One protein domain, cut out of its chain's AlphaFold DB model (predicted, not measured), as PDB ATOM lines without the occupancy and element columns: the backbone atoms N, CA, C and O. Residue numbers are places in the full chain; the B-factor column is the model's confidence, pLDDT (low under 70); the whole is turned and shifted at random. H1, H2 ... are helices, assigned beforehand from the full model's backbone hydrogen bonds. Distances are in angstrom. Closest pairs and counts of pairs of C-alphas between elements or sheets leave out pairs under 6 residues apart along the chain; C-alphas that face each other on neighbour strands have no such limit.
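Overview. This is residues 110 to 215 of the 244 residues of an uncharacterized protein of Aureobasidium melanogenum CBS 110374 (UniProt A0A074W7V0). What does the model look like at first sight? The longest helix, H4, runs through the middle, with the hairpin of H1 and H2 crossing it on one side and H5 folding back along it on another. H3 packs slantwise on H1 away from H5, and residues 205 to 215 of H6 stick out from this crossed-helix body as a free arm. What is it made of, and how large is it? The printed part has 106 residues with six named helices, H1 to H6 in order along the chain, and no named strand; its class is all helix. It is compact, with a radius of gyration of the C-alphas of 14.3 A and spans of 41 by 37 by 24 A.

Arrangement. What touches the longest helix? H4, residues 163 to 181, touches H1, residues 110 to 124, with its residues 166 to 174 alone, about perpendicular at 75 degrees; the closest C-alphas, of Cys 116 and Gly 170, are 4.5 A apart. It touches H2, residues 129 to 143, about perpendicular at 85 degrees, with Ile 138 and Ala 174 closest, their C-alphas 6.6 A apart. It forms a helical hairpin with H5, residues 188 to 197, at a steep tilt of 41 degrees, opposite ways, the closest C-alphas being those of Cys 171 and Cys 194, 5.9 A apart. What else does H1 touch? H1 and H2 form a helical hairpin at a shallow tilt of 10 degrees, opposite ways, with the C-alphas of Ala 120 and Ser 132 closest at 4.5 A. H3, residues 147 to 157, touches H1 at a steep tilt of 54 degrees, the closest C-alphas being those of Tyr 114 and Ala 150, 4.9 A apart. Where is the last helix? H6, residues 201 to 215, is close to but not clearly touching H4, where the closest C-alphas, of Thr 164 and Phe 203, are 7.8 A apart. It is apart from H1, H2 and H3. Are the backbones helical throughout? Every O i to N i+4 pair is within hydrogen-bond range in H3, H4, H5 and H6, against 10 of 11 in H1 and 10 of 11 in H2.

Along the chain. Where does the longest helix run? H4 goes from C-alpha 163 at (184.654, 131.857, 163.866) to C-alpha 181 at (208.985, 120.516, 162.294), 26.9 A. How long are the others? H1 measures 21.0 A, H2 21.2 A, H3 15.3 A, H5 14.3 A and H6 21.4 A, ending at C-alpha 215 at (179.985, 119.716, 141.135).

Size, cuts and confidence. How far does it reach? The two C-alphas farthest apart, of Arg 127 and Leu 215, are 44.2 A apart. Is the printed part continuous? It has no cut and no long link. Where is confidence low? The mean pLDDT of the printed part is 80.1; residue 127, residues 186 to 188, 200 to 207 and 209 to 215 are under 70.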
ATOM      1  N   GLU A 110     196.662 138.268 159.915       88.56
ATOM      2  CA  GLU A 110     196.451 138.649 161.312       88.56
ATOM      3  C   GLU A 110     195.266 137.907 161.936       88.56
ATOM      4  O   GLU A 110     195.328 137.544 163.112       88.56
ATOM      5  N   ASP A 111     194.219 137.630 161.156       89.19
ATOM      6  CA  ASP A 111     193.078 136.853 161.640       89.19
ATOM      7  C   ASP A 111     193.437 135.374 161.819       89.19
ATOM      8  O   ASP A 111     193.159 134.790 162.867       89.19
ATOM      9  N   ILE A 112     194.163 134.771 160.870       88.62
ATOM     10  CA  ILE A 112     194.668 133.398 161.039       88.62
ATOM     11  C   ILE A 112     195.602 133.321 162.256       88.62
ATOM     12  O   ILE A 112     195.510 132.376 163.045       88.62
ATOM     13  N   ALA A 113     196.471 134.319 162.451       90.38
ATOM     14  CA  ALA A 113     197.352 134.398 163.611       90.38
ATOM     15  C   ALA A 113     196.552 134.465 164.919       90.38
ATOM     16  O   ALA A 113     196.871 133.747 165.868       90.38
ATOM     17  N   TYR A 114     195.477 135.259 164.964       91.88
ATOM     18  CA  TYR A 114     194.572 135.310 166.113       91.88
ATOM     19  C   TYR A 114     193.968 133.934 166.420       91.88
ATOM     20  O   TYR A 114     194.024 133.479 167.565       91.88
ATOM     21  N   GLN A 115     193.466 133.227 165.404       90.94
ATOM     22  CA  GLN A 115     192.890 131.890 165.589       90.94
ATOM     23  C   GLN A 115     193.938 130.843 165.996       90.94
ATOM     24  O   GLN A 115     193.655 129.959 166.805       90.94
ATOM     25  N   CYS A 116     195.165 130.962 165.488       90.06
ATOM     26  CA  CYS A 116     196.303 130.134 165.888       90.06
ATOM     27  C   CYS A 116     196.647 130.337 167.377       90.06
ATOM     28  O   CYS A 116     196.829 129.369 168.119       90.06
ATOM     29  N   HIS A 117     196.647 131.587 167.850       91.00
ATOM     30  CA  HIS A 117     196.860 131.909 169.266       91.00
ATOM     31  C   HIS A 117     195.704 131.423 170.152       91.00
ATOM     32  O   HIS A 117     195.949 130.865 171.219       91.00
ATOM     33  N   GLN A 118     194.454 131.540 169.690       88.31
ATOM     34  CA  GLN A 118     193.286 130.952 170.364       88.31
ATOM     35  C   GLN A 118     193.408 129.426 170.485       88.31
ATOM     36  O   GLN A 118     193.092 128.849 171.528       88.31
ATOM     37  N   PHE A 119     193.919 128.753 169.449       86.06
ATOM     38  CA  PHE A 119     194.208 127.321 169.510       86.06
ATOM     39  C   PHE A 119     195.253 126.996 170.583       86.06
ATOM     40  O   PHE A 119     195.064 126.054 171.352       86.06
ATOM     41  N   ALA A 120     196.323 127.788 170.683       86.75
ATOM     42  CA  ALA A 120     197.328 127.620 171.733       86.75
ATOM     43  C   ALA A 120     196.730 127.773 173.143       86.75
ATOM     44  O   ALA A 120     197.071 126.994 174.040       86.75
ATOM     45  N   ASP A 121     195.826 128.734 173.333       86.88
ATOM     46  CA  ASP A 121     195.182 129.015 174.622       86.88
ATOM     47  C   ASP A 121     194.303 127.842 175.094       86.88
ATOM     48  O   ASP A 121     194.351 127.427 176.257       86.88
ATOM     49  N   MET A 122     193.606 127.171 174.167       82.12
ATOM     50  CA  MET A 122     192.848 125.954 174.496       82.12
ATOM     51  C   MET A 122     193.716 124.856 175.134       82.12
ATOM     52  O   MET A 122     193.247 124.136 176.020       82.12
ATOM     53  N   TRP A 123     194.977 124.716 174.714       79.69
ATOM     54  CA  TRP A 123     195.908 123.739 175.294       79.69
ATOM     55  C   TRP A 123     196.519 124.207 176.615       79.69
ATOM     56  O   TRP A 123     196.836 123.367 177.464       79.69
ATOM     57  N   ALA A 124     196.629 125.523 176.835       80.81
ATOM     58  CA  ALA A 124     197.078 126.074 178.113       80.81
ATOM     59  C   ALA A 124     196.134 125.642 179.248       80.81
ATOM     60  O   ALA A 124     196.584 125.201 180.308       80.81
ATOM     61  N   HIS A 125     194.825 125.656 178.987       75.62
ATOM     62  CA  HIS A 125     193.800 125.255 179.953       75.62
ATOM     63  C   HIS A 125     193.704 123.737 180.201       75.62
ATOM     64  O   HIS A 125     193.131 123.317 181.206       75.62
ATOM     65  N   ARG A 126     194.303 122.893 179.346       75.44
ATOM     66  CA  ARG A 126     194.262 121.417 179.461       75.44
ATOM     67  C   ARG A 126     195.437 120.806 180.238       75.44
ATOM     68  O   ARG A 126     195.645 119.599 180.175       75.44
ATOM     69  N   ARG A 127     196.203 121.616 180.982       68.00
ATOM     70  CA  ARG A 127     197.464 121.229 181.663       68.00
ATOM     71  C   ARG A 127     198.590 120.788 180.711       68.00
ATOM     72  O   ARG A 127     199.639 120.349 181.174       68.00
ATOM     73  N   GLU A 128     198.435 120.988 179.404       77.31
ATOM     74  CA  GLU A 128     199.473 120.766 178.387       77.31
ATOM     75  C   GLU A 128     200.203 122.079 178.058       77.31
ATOM     76  O   GLU A 128     200.353 122.474 176.901       77.31
ATOM     77  N   PHE A 129     200.680 122.779 179.091       74.88
ATOM     78  CA  PHE A 129     201.269 124.117 178.948       74.88
ATOM     79  C   PHE A 129     202.465 124.147 177.980       74.88
ATOM     80  O   PHE A 129     202.591 125.051 177.159       74.88
ATOM     81  N   GLY A 130     203.300 123.102 177.996       81.81
ATOM     82  CA  GLY A 130     204.422 122.972 177.061       81.81
ATOM     83  C   GLY A 130     203.996 122.847 175.593       81.81
ATOM     84  O   GLY A 130     204.748 123.232 174.702       81.81
ATOM     85  N   ARG A 131     202.786 122.341 175.323       82.38
ATOM     86  CA  ARG A 131     202.226 122.276 173.970       82.38
ATOM     87  C   ARG A 131     201.698 123.637 173.533       82.38
ATOM     88  O   ARG A 131     201.982 124.044 172.414       82.38
ATOM     89  N   SER A 132     201.020 124.353 174.430       85.62
ATOM     90  CA  SER A 132     200.553 125.726 174.195       85.62
ATOM     91  C   SER A 132     201.695 126.670 173.805       85.62
ATOM     92  O   SER A 132     201.635 127.292 172.746       85.62
ATOM     93  N   LEU A 133     202.785 126.700 174.585       87.38
ATOM     94  CA  LEU A 133     203.943 127.560 174.298       87.38
ATOM     95  C   LEU A 133     204.552 127.290 172.917       87.38
ATOM     96  O   LEU A 133     204.852 128.219 172.175       87.38
ATOM     97  N   ARG A 134     204.695 126.013 172.553       87.50
ATOM     98  CA  ARG A 134     205.238 125.618 171.249       87.50
ATOM     99  C   ARG A 134     204.293 125.960 170.094       87.50
ATOM    100  O   ARG A 134     204.760 126.295 169.012       87.50
ATOM    101  N   ILE A 135     202.974 125.885 170.298       87.12
ATOM    102  CA  ILE A 135     202.002 126.348 169.294       87.12
ATOM    103  C   ILE A 135     202.134 127.865 169.121       87.12
ATOM    104  O   ILE A 135     202.228 128.317 167.987       87.12
ATOM    105  N   MET A 136     202.222 128.638 170.211       87.75
ATOM    106  CA  MET A 136     202.433 130.090 170.120       87.75
ATOM    107  C   MET A 136     203.722 130.447 169.372       87.75
ATOM    108  O   MET A 136     203.714 131.360 168.548       87.75
ATOM    109  N   GLU A 137     204.808 129.708 169.610       89.56
ATOM    110  CA  GLU A 137     206.072 129.870 168.881       89.56
ATOM    111  C   GLU A 137     205.893 129.620 167.376       89.56
ATOM    112  O   GLU A 137     206.338 130.422 166.559       89.56
ATOM    113  N   ILE A 138     205.160 128.569 166.992       89.75
ATOM    114  CA  ILE A 138     204.832 128.290 165.586       89.75
ATOM    115  C   ILE A 138     203.977 129.400 164.968       89.75
ATOM    116  O   ILE A 138     204.251 129.821 163.843       89.75
ATOM    117  N   CYS A 139     202.958 129.886 165.682       89.94
ATOM    118  CA  CYS A 139     202.120 130.984 165.203       89.94
ATOM    119  C   CYS A 139     202.970 132.239 164.948       89.94
ATOM    120  O   CYS A 139     202.821 132.899 163.918       89.94
ATOM    121  N   TRP A 140     203.901 132.547 165.856       89.56
ATOM    122  CA  TRP A 140     204.813 133.680 165.714       89.56
ATOM    123  C   TRP A 140     205.798 133.508 164.554       89.56
ATOM    124  O   TRP A 140     205.989 134.436 163.769       89.56
ATOM    125  N   GLU A 141     206.410 132.335 164.408       89.12
ATOM    126  CA  GLU A 141     207.340 132.068 163.308       89.12
ATOM    127  C   GLU A 141     206.670 132.143 161.937       89.12
ATOM    128  O   GLU A 141     207.298 132.589 160.982       89.12
ATOM    129  N   LYS A 142     205.409 131.709 161.832       87.25
ATOM    130  CA  LYS A 142     204.701 131.676 160.550       87.25
ATOM    131  C   LYS A 142     204.142 133.037 160.146       87.25
ATOM    132  O   LYS A 142     204.253 133.417 158.983       87.25
ATOM    133  N   TYR A 143     203.518 133.751 161.081       88.00
ATOM    134  CA  TYR A 143     202.768 134.974 160.769       88.00
ATOM    135  C   TYR A 143     203.447 136.254 161.246       88.00
ATOM    136  O   TYR A 143     202.977 137.341 160.919       88.00
ATOM    137  N   HIS A 144     204.519 136.153 162.038       89.56
ATOM    138  CA  HIS A 144     205.258 137.294 162.593       89.56
ATOM    139  C   HIS A 144     204.358 138.342 163.268       89.56
ATOM    140  O   HIS A 144     204.609 139.541 163.179       89.56
ATOM    141  N   THR A 145     203.286 137.879 163.915       87.50
ATOM    142  CA  THR A 145     202.257 138.732 164.519       87.50
ATOM    143  C   THR A 145     202.045 138.338 165.976       87.50
ATOM    144  O   THR A 145     201.841 137.161 166.296       87.50
ATOM    145  N   ASP A 146     202.093 139.323 166.874       88.69
ATOM    146  CA  ASP A 146     201.925 139.100 168.307       88.69
ATOM    147  C   ASP A 146     200.442 138.965 168.669       88.69
ATOM    148  O   ASP A 146     199.548 139.389 167.932       88.69
ATOM    149  N   VAL A 147     200.173 138.376 169.835       88.56
ATOM    150  CA  VAL A 147     198.808 138.089 170.297       88.56
ATOM    151  C   VAL A 147     197.968 139.364 170.434       88.56
ATOM    152  O   VAL A 147     196.777 139.347 170.121       88.56
ATOM    153  N   HIS A 148     198.560 140.472 170.893       88.62
ATOM    154  CA  HIS A 148     197.829 141.722 171.105       88.62
ATOM    155  C   HIS A 148     197.447 142.377 169.779       88.62
ATOM    156  O   HIS A 148     196.295 142.787 169.617       88.62
ATOM    157  N   THR A 149     198.377 142.430 168.828       87.88
ATOM    158  CA  THR A 149     198.131 142.959 167.481       87.88
ATOM    159  C   THR A 149     197.096 142.121 166.740       87.88
ATOM    160  O   THR A 149     196.134 142.679 166.211       87.88
ATOM    161  N   ALA A 150     197.220 140.789 166.775       88.44
ATOM    162  CA  ALA A 150     196.262 139.882 166.143       88.44
ATOM    163  C   ALA A 150     194.850 140.031 166.740       88.44
ATOM    164  O   ALA A 150     193.871 140.159 166.008       88.44
ATOM    165  N   ARG A 151     194.736 140.104 168.075       89.44
ATOM    166  CA  ARG A 151     193.449 140.325 168.756       89.44
ATOM    167  C   ARG A 151     192.828 141.668 168.387       89.44
ATOM    168  O   ARG A 151     191.653 141.719 168.049       89.44
ATOM    169  N   LYS A 152     193.616 142.748 168.413       87.06
ATOM    170  CA  LYS A 152     193.138 144.084 168.034       87.06
ATOM    171  C   LYS A 152     192.618 144.093 166.594       87.06
ATOM    172  O   LYS A 152     191.587 144.703 166.335       87.06
ATOM    173  N   HIS A 153     193.310 143.419 165.674       86.88
ATOM    174  CA  HIS A 153     192.856 143.287 164.291       86.88
ATOM    175  C   HIS A 153     191.520 142.539 164.212       86.88
ATOM    176  O   HIS A 153     190.575 143.045 163.607       86.88
ATOM    177  N   HIS A 154     191.421 141.377 164.861       88.12
ATOM    178  CA  HIS A 154     190.197 140.580 164.887       88.12
ATOM    179  C   HIS A 154     189.003 141.373 165.446       88.12
ATOM    180  O   HIS A 154     187.941 141.410 164.827       88.12
ATOM    181  N   ASP A 155     189.190 142.088 166.559       86.38
ATOM    182  CA  ASP A 155     188.132 142.878 167.199       86.38
ATOM    183  C   ASP A 155     187.601 144.016 166.309       86.38
ATOM    184  O   ASP A 155     186.432 144.393 166.424       86.38
ATOM    185  N   ILE A 156     188.451 144.569 165.438       81.81
ATOM    186  CA  ILE A 156     188.103 145.668 164.527       81.81
ATOM    187  C   ILE A 156     187.499 145.138 163.219       81.81
ATOM    188  O   ILE A 156     186.551 145.735 162.712       81.81
ATOM    189  N   GLY A 157     188.054 144.058 162.660       80.44
ATOM    190  CA  GLY A 157     187.723 143.575 161.314       80.44
ATOM    191  C   GLY A 157     186.801 142.361 161.257       80.44
ATOM    192  O   GLY A 157     185.943 142.292 160.390       80.44
ATOM    193  N   HIS A 158     186.942 141.414 162.185       84.19
ATOM    194  CA  HIS A 158     186.377 140.063 162.050       84.19
ATOM    195  C   HIS A 158     185.465 139.640 163.203       84.19
ATOM    196  O   HIS A 158     184.963 138.519 163.218       84.19
ATOM    197  N   LYS A 159     185.183 140.541 164.149       81.75
ATOM    198  CA  LYS A 159     184.368 140.266 165.345       81.75
ATOM    199  C   LYS A 159     182.999 139.629 165.058       81.75
ATOM    200  O   LYS A 159     182.430 138.974 165.928       81.75
ATOM    201  N   HIS A 160     182.439 139.867 163.874       78.50
ATOM    202  CA  HIS A 160     181.119 139.377 163.469       78.50
ATOM    203  C   HIS A 160     181.164 138.238 162.440       78.50
ATOM    204  O   HIS A 160     180.108 137.783 161.999       78.50
ATOM    205  N   GLU A 161     182.350 137.778 162.047       76.88
ATOM    206  CA  GLU A 161     182.495 136.676 161.097       76.88
ATOM    207  C   GLU A 161     182.331 135.311 161.774       76.88
ATOM    208  O   GLU A 161     182.451 135.163 162.993       76.88
ATOM    209  N   SER A 162     182.016 134.282 160.980       70.38
ATOM    210  CA  SER A 162     181.834 132.933 161.510       70.38
ATOM    211  C   SER A 162     183.176 132.340 161.953       70.38
ATOM    212  O   SER A 162     183.989 131.873 161.156       70.38
ATOM    213  N   GLU A 163     183.396 132.318 163.269       75.00
ATOM    214  CA  GLU A 163     184.654 131.857 163.866       75.00
ATOM    215  C   GLU A 163     185.000 130.402 163.503       75.00
ATOM    216  O   GLU A 163     186.166 130.027 163.526       75.00
ATOM    217  N   THR A 164     184.018 129.559 163.168       77.62
ATOM    218  CA  THR A 164     184.206 128.108 163.001       77.62
ATOM    219  C   THR A 164     185.190 127.749 161.886       77.62
ATOM    220  O   THR A 164     186.064 126.907 162.095       77.62
ATOM    221  N   LEU A 165     185.081 128.391 160.716       79.38
ATOM    222  CA  LEU A 165     185.977 128.121 159.586       79.38
ATOM    223  C   LEU A 165     187.391 128.622 159.884       79.38
ATOM    224  O   LEU A 165     188.362 127.887 159.704       79.38
ATOM    225  N   MET A 166     187.498 129.856 160.376       82.12
ATOM    226  CA  MET A 166     188.785 130.491 160.650       82.12
ATOM    227  C   MET A 166     189.525 129.806 161.806       82.12
ATOM    228  O   MET A 166     190.738 129.610 161.728       82.12
ATOM    229  N   ARG A 167     188.808 129.326 162.830       82.62
ATOM    230  CA  ARG A 167     189.364 128.473 163.896       82.62
ATOM    231  C   ARG A 167     189.936 127.173 163.360       82.62
ATOM    232  O   ARG A 167     191.052 126.798 163.722       82.62
ATOM    233  N   LEU A 168     189.187 126.497 162.488       83.19
ATOM    234  CA  LEU A 168     189.644 125.253 161.877       83.19
ATOM    235  C   LEU A 168     190.898 125.493 161.028       83.19
ATOM    236  O   LEU A 168     191.866 124.745 161.155       83.19
ATOM    237  N   LEU A 169     190.910 126.564 160.230       84.00
ATOM    238  CA  LEU A 169     192.065 126.965 159.424       84.00
ATOM    239  C   LEU A 169     193.291 127.268 160.293       84.00
ATOM    240  O   LEU A 169     194.355 126.704 160.041       84.00
ATOM    241  N   GLY A 170     193.144 128.085 161.341       83.81
ATOM    242  CA  GLY A 170     194.232 128.396 162.275       83.81
ATOM    243  C   GLY A 170     194.815 127.138 162.927       83.81
ATOM    244  O   GLY A 170     196.034 126.960 162.966       83.81
ATOM    245  N   CYS A 171     193.953 126.209 163.348       86.75
ATOM    246  CA  CYS A 171     194.370 124.924 163.904       86.75
ATOM    247  C   CYS A 171     195.111 124.048 162.895       86.75
ATOM    248  O   CYS A 171     196.196 123.545 163.190       86.75
ATOM    249  N   MET A 172     194.547 123.874 161.696       86.31
ATOM    250  CA  MET A 172     195.144 123.047 160.649       86.31
ATOM    251  C   MET A 172     196.508 123.586 160.232       86.31
ATOM    252  O   MET A 172     197.446 122.810 160.063       86.31
ATOM    253  N   GLN A 173     196.644 124.908 160.103       85.94
ATOM    254  CA  GLN A 173     197.921 125.519 159.760       85.94
ATOM    255  C   GLN A 173     198.962 125.331 160.871       85.94
ATOM    256  O   GLN A 173     200.093 124.949 160.566       85.94
ATOM    257  N   ALA A 174     198.584 125.517 162.138       84.50
ATOM    258  CA  ALA A 174     199.475 125.276 163.272       84.50
ATOM    259  C   ALA A 174     199.913 123.805 163.361       84.50
ATOM    260  O   ALA A 174     201.096 123.513 163.547       84.50
ATOM    261  N   ALA A 175     198.971 122.873 163.186       83.31
ATOM    262  CA  ALA A 175     199.232 121.439 163.231       83.31
ATOM    263  C   ALA A 175     200.119 120.979 162.063       83.31
ATOM    264  O   ALA A 175     201.101 120.275 162.288       83.31
ATOM    265  N   LYS A 176     199.847 121.453 160.841       85.00
ATOM    266  CA  LYS A 176     200.669 121.189 159.649       85.00
ATOM    267  C   LYS A 176     202.114 121.645 159.872       85.00
ATOM    268  O   LYS A 176     203.043 120.873 159.651       85.00
ATOM    269  N   THR A 177     202.323 122.874 160.350       83.44
ATOM    270  CA  THR A 177     203.676 123.395 160.617       83.44
ATOM    271  C   THR A 177     204.371 122.635 161.750       83.44
ATOM    272  O   THR A 177     205.572 122.374 161.679       83.44
ATOM    273  N   TRP A 178     203.622 122.218 162.771       82.75
ATOM    274  CA  TRP A 178     204.140 121.382 163.851       82.75
ATOM    275  C   TRP A 178     204.611 120.006 163.367       82.75
ATOM    276  O   TRP A 178     205.675 119.541 163.776       82.75
ATOM    277  N   GLU A 179     203.827 119.344 162.517       83.00
ATOM    278  CA  GLU A 179     204.160 118.032 161.947       83.00
ATOM    279  C   GLU A 179     205.402 118.120 161.060       83.00
ATOM    280  O   GLU A 179     206.337 117.342 161.254       83.00
ATOM    281  N   MET A 180     205.483 119.147 160.206       83.88
ATOM    282  CA  MET A 180     206.679 119.402 159.397       83.88
ATOM    283  C   MET A 180     207.938 119.592 160.250       83.88
ATOM    284  O   MET A 180     208.978 119.023 159.931       83.88
ATOM    285  N   LYS A 181     207.853 120.336 161.364       82.12
ATOM    286  CA  LYS A 181     208.985 120.516 162.294       82.12
ATOM    287  C   LYS A 181     209.452 119.214 162.946       82.12
ATOM    288  O   LYS A 181     210.590 119.132 163.392       82.12
ATOM    289  N   LYS A 182     208.573 118.218 163.045       82.25
ATOM    290  CA  LYS A 182     208.900 116.886 163.565       82.25
ATOM    291  C   LYS A 182     209.358 115.914 162.480       82.25
ATOM    292  O   LYS A 182     209.524 114.740 162.791       82.25
ATOM    293  N   GLU A 183     209.514 116.381 161.241       80.44
ATOM    294  CA  GLU A 183     209.790 115.543 160.068       80.44
ATOM    295  C   GLU A 183     208.708 114.469 159.841       80.44
ATOM    296  O   GLU A 183     208.947 113.430 159.229       80.44
ATOM    297  N   ILE A 184     207.489 114.723 160.328       80.25
ATOM    298  CA  ILE A 184     206.323 113.872 160.102       80.25
ATOM    299  C   ILE A 184     205.564 114.458 158.913       80.25
ATOM    300  O   ILE A 184     205.243 115.649 158.895       80.25
ATOM    301  N   CYS A 185     205.262 113.632 157.912       73.69
ATOM    302  CA  CYS A 185     204.419 114.057 156.801       73.69
ATOM    303  C   CYS A 185     203.041 114.473 157.338       73.69
ATOM    304  O   CYS A 185     202.398 113.655 158.003       73.69
ATOM    305  N   PRO A 186     202.568 115.700 157.056       67.69
ATOM    306  CA  PRO A 186     201.273 116.142 157.538       67.69
ATOM    307  C   PRO A 186     200.170 115.250 156.959       67.69
ATOM    308  O   PRO A 186     200.031 115.131 155.740       67.69
ATOM    309  N   GLY A 187     199.439 114.570 157.841       67.38
ATOM    310  CA  GLY A 187     198.450 113.548 157.490       67.38
ATOM    311  C   GLY A 187     197.012 113.972 157.794       67.38
ATOM    312  O   GLY A 187     196.754 115.049 158.321       67.38
ATOM    313  N   GLN A 188     196.042 113.097 157.509       69.06
ATOM    314  CA  GLN A 188     194.630 113.340 157.855       69.06
ATOM    315  C   GLN A 188     194.380 113.442 159.373       69.06
ATOM    316  O   GLN A 188     193.378 114.024 159.788       69.06
ATOM    317  N   GLU A 189     195.278 112.917 160.212       70.31
ATOM    318  CA  GLU A 189     195.123 112.924 161.671       70.31
ATOM    319  C   GLU A 189     195.130 114.334 162.281       70.31
ATOM    320  O   GLU A 189     194.328 114.608 163.177       70.31
ATOM    321  N   SER A 190     195.967 115.262 161.796       70.12
ATOM    322  CA  SER A 190     195.957 116.650 162.285       70.12
ATOM    323  C   SER A 190     194.637 117.353 161.983       70.12
ATOM    324  O   SER A 190     194.101 118.060 162.838       70.12
ATOM    325  N   ILE A 191     194.067 117.091 160.807       73.69
ATOM    326  CA  ILE A 191     192.765 117.625 160.397       73.69
ATOM    327  C   ILE A 191     191.657 117.080 161.302       73.69
ATOM    328  O   ILE A 191     190.866 117.855 161.838       73.69
ATOM    329  N   LEU A 192     191.623 115.763 161.526       75.50
ATOM    330  CA  LEU A 192     190.624 115.123 162.390       75.50
ATOM    331  C   LEU A 192     190.701 115.635 163.833       75.50
ATOM    332  O   LEU A 192     189.666 115.916 164.438       75.50
ATOM    333  N   ASN A 193     191.911 115.834 164.358       77.62
ATOM    334  CA  ASN A 193     192.117 116.398 165.691       77.62
ATOM    335  C   ASN A 193     191.606 117.841 165.796       77.62
ATOM    336  O   ASN A 193     190.995 118.198 166.802       77.62
ATOM    337  N   CYS A 194     191.809 118.659 164.761       81.88
ATOM    338  CA  CYS A 194     191.268 120.017 164.708       81.88
ATOM    339  C   CYS A 194     189.735 120.022 164.620       81.88
ATOM    340  O   CYS A 194     189.082 120.760 165.357       81.88
ATOM    341  N   ILE A 195     189.143 119.160 163.787       81.25
ATOM    342  CA  ILE A 195     187.680 119.029 163.682       81.25
ATOM    343  C   ILE A 195     187.078 118.612 165.029       81.25
ATOM    344  O   ILE A 195     186.095 119.210 165.470       81.25
ATOM    345  N   ALA A 196     187.692 117.632 165.699       77.88
ATOM    346  CA  ALA A 196     187.259 117.156 167.009       77.88
ATOM    347  C   ALA A 196     187.428 118.222 168.104       77.88
ATOM    348  O   ALA A 196     186.547 118.386 168.944       77.88
ATOM    349  N   ALA A 197     188.529 118.981 168.094       73.44
ATOM    350  CA  ALA A 197     188.786 120.020 169.094       73.44
ATOM    351  C   ALA A 197     187.763 121.165 169.044       73.44
ATOM    352  O   ALA A 197     187.429 121.719 170.090       73.44
ATOM    353  N   TYR A 198     187.257 121.493 167.852       73.50
ATOM    354  CA  TYR A 198     186.317 122.596 167.636       73.50
ATOM    355  C   TYR A 198     184.862 122.156 167.425       73.50
ATOM    356  O   TYR A 198     184.025 122.999 167.109       73.50
ATOM    357  N   ASN A 199     184.543 120.864 167.577       70.00
ATOM    358  CA  ASN A 199     183.226 120.299 167.246       70.00
ATOM    359  C   ASN A 199     182.732 120.715 165.843       70.00
ATOM    360  O   ASN A 199     181.537 120.869 165.603       70.00
ATOM    361  N   ALA A 200     183.650 120.884 164.887       66.25
ATOM    362  CA  ALA A 200     183.347 121.411 163.555       66.25
ATOM    363  C   ALA A 200     182.761 120.348 162.603       66.25
ATOM    364  O   ALA A 200     182.711 120.546 161.393       66.25
ATOM    365  N   GLN A 201     182.337 119.198 163.127       66.00
ATOM    366  CA  GLN A 201     181.968 118.029 162.330       66.00
ATOM    367  C   GLN A 201     180.734 118.287 161.453       66.00
ATOM    368  O   GLN A 201     180.724 117.919 160.282       66.00
ATOM    369  N   GLU A 202     179.737 118.997 161.980       64.81
ATOM    370  CA  GLU A 202     178.545 119.404 161.227       64.81
ATOM    371  C   GLU A 202     178.881 120.428 160.130       64.81
ATOM    372  O   GLU A 202     178.407 120.313 159.002       64.81
ATOM    373  N   PHE A 203     179.803 121.351 160.414       67.00
ATOM    374  CA  PHE A 203     180.286 122.342 159.451       67.00
ATOM    375  C   PHE A 203     181.057 121.706 158.280       67.00
ATOM    376  O   PHE A 203     180.836 122.064 157.122       67.00
ATOM    377  N   VAL A 204     181.923 120.723 158.554       66.69
ATOM    378  CA  VAL A 204     182.647 119.988 157.501       66.69
ATOM    379  C   VAL A 204     181.685 119.177 156.629       66.69
ATOM    380  O   VAL A 204     181.830 119.165 155.405       66.69
ATOM    381  N   LEU A 205     180.674 118.543 157.231       68.94
ATOM    382  CA  LEU A 205     179.645 117.810 156.487       68.94
ATOM    383  C   LEU A 205     178.811 118.735 155.589       68.94
ATOM    384  O   LEU A 205     178.483 118.363 154.461       68.94
ATOM    385  N   ASP A 206     178.494 119.943 156.055       67.62
ATOM    386  CA  ASP A 206     177.781 120.943 155.261       67.62
ATOM    387  C   ASP A 206     178.628 121.484 154.098       67.62
ATOM    388  O   ASP A 206     178.114 121.621 152.987       67.62
ATOM    389  N   LEU A 207     179.930 121.718 154.305       67.31
ATOM    390  CA  LEU A 207     180.869 122.073 153.231       67.31
ATOM    391  C   LEU A 207     180.967 120.973 152.168       67.31
ATOM    392  O   LEU A 207     180.897 121.261 150.974       67.31
ATOM    393  N   GLN A 208     181.072 119.708 152.584       70.38
ATOM    394  CA  GLN A 208     181.088 118.570 151.659       70.38
ATOM    395  C   GLN A 208     179.783 118.458 150.866       70.38
ATOM    396  O   GLN A 208     179.813 118.167 149.669       70.38
ATOM    397  N   ARG A 209     178.634 118.716 151.505       69.81
ATOM    398  CA  ARG A 209     177.334 118.740 150.817       69.81
ATOM    399  C   ARG A 209     177.229 119.877 149.803       69.81
ATOM    400  O   ARG A 209     176.631 119.652 148.756       69.81
ATOM    401  N   ARG A 210     177.786 121.061 150.088       67.81
ATOM    402  CA  ARG A 210     177.816 122.190 149.139       67.81
ATOM    403  C   ARG A 210     178.736 121.906 147.955       67.81
ATOM    404  O   ARG A 210     178.243 121.896 146.839       67.81
ATOM    405  N   ASN A 211     179.977 121.483 148.201       64.75
ATOM    406  CA  ASN A 211     180.898 121.083 147.128       64.75
ATOM    407  C   ASN A 211     180.310 119.988 146.228       64.75
ATOM    408  O   ASN A 211     180.485 120.015 145.016       64.75
ATOM    409  N   LYS A 212     179.582 119.020 146.802       65.00
ATOM    410  CA  LYS A 212     178.921 117.975 146.013       65.00
ATOM    411  C   LYS A 212     177.763 118.512 145.161       65.00
ATOM    412  O   LYS A 212     177.474 117.917 144.135       65.00
ATOM    413  N   LYS A 213     177.095 119.591 145.573       61.72
ATOM    414  CA  LYS A 213     176.054 120.253 144.770       61.72
ATOM    415  C   LYS A 213     176.657 121.119 143.669       61.72
ATOM    416  O   LYS A 213     176.190 121.032 142.544       61.72
ATOM    417  N   ASP A 214     177.724 121.852 143.971       58.78
ATOM    418  CA  ASP A 214     178.409 122.710 142.999       58.78
ATOM    419  C   ASP A 214     179.016 121.881 141.848       58.78
ATOM    420  O   ASP A 214     178.937 122.271 140.688       58.78
ATOM    421  N   LEU A 215     179.522 120.676 142.148       56.34
ATOM    422  CA  LEU A 215     179.985 119.716 141.135       56.34
ATOM    423  C   LEU A 215     178.847 119.161 140.261       56.34
ATOM    424  O   LEU A 215     179.059 118.888 139.084       56.34
TER     425      LEU A 215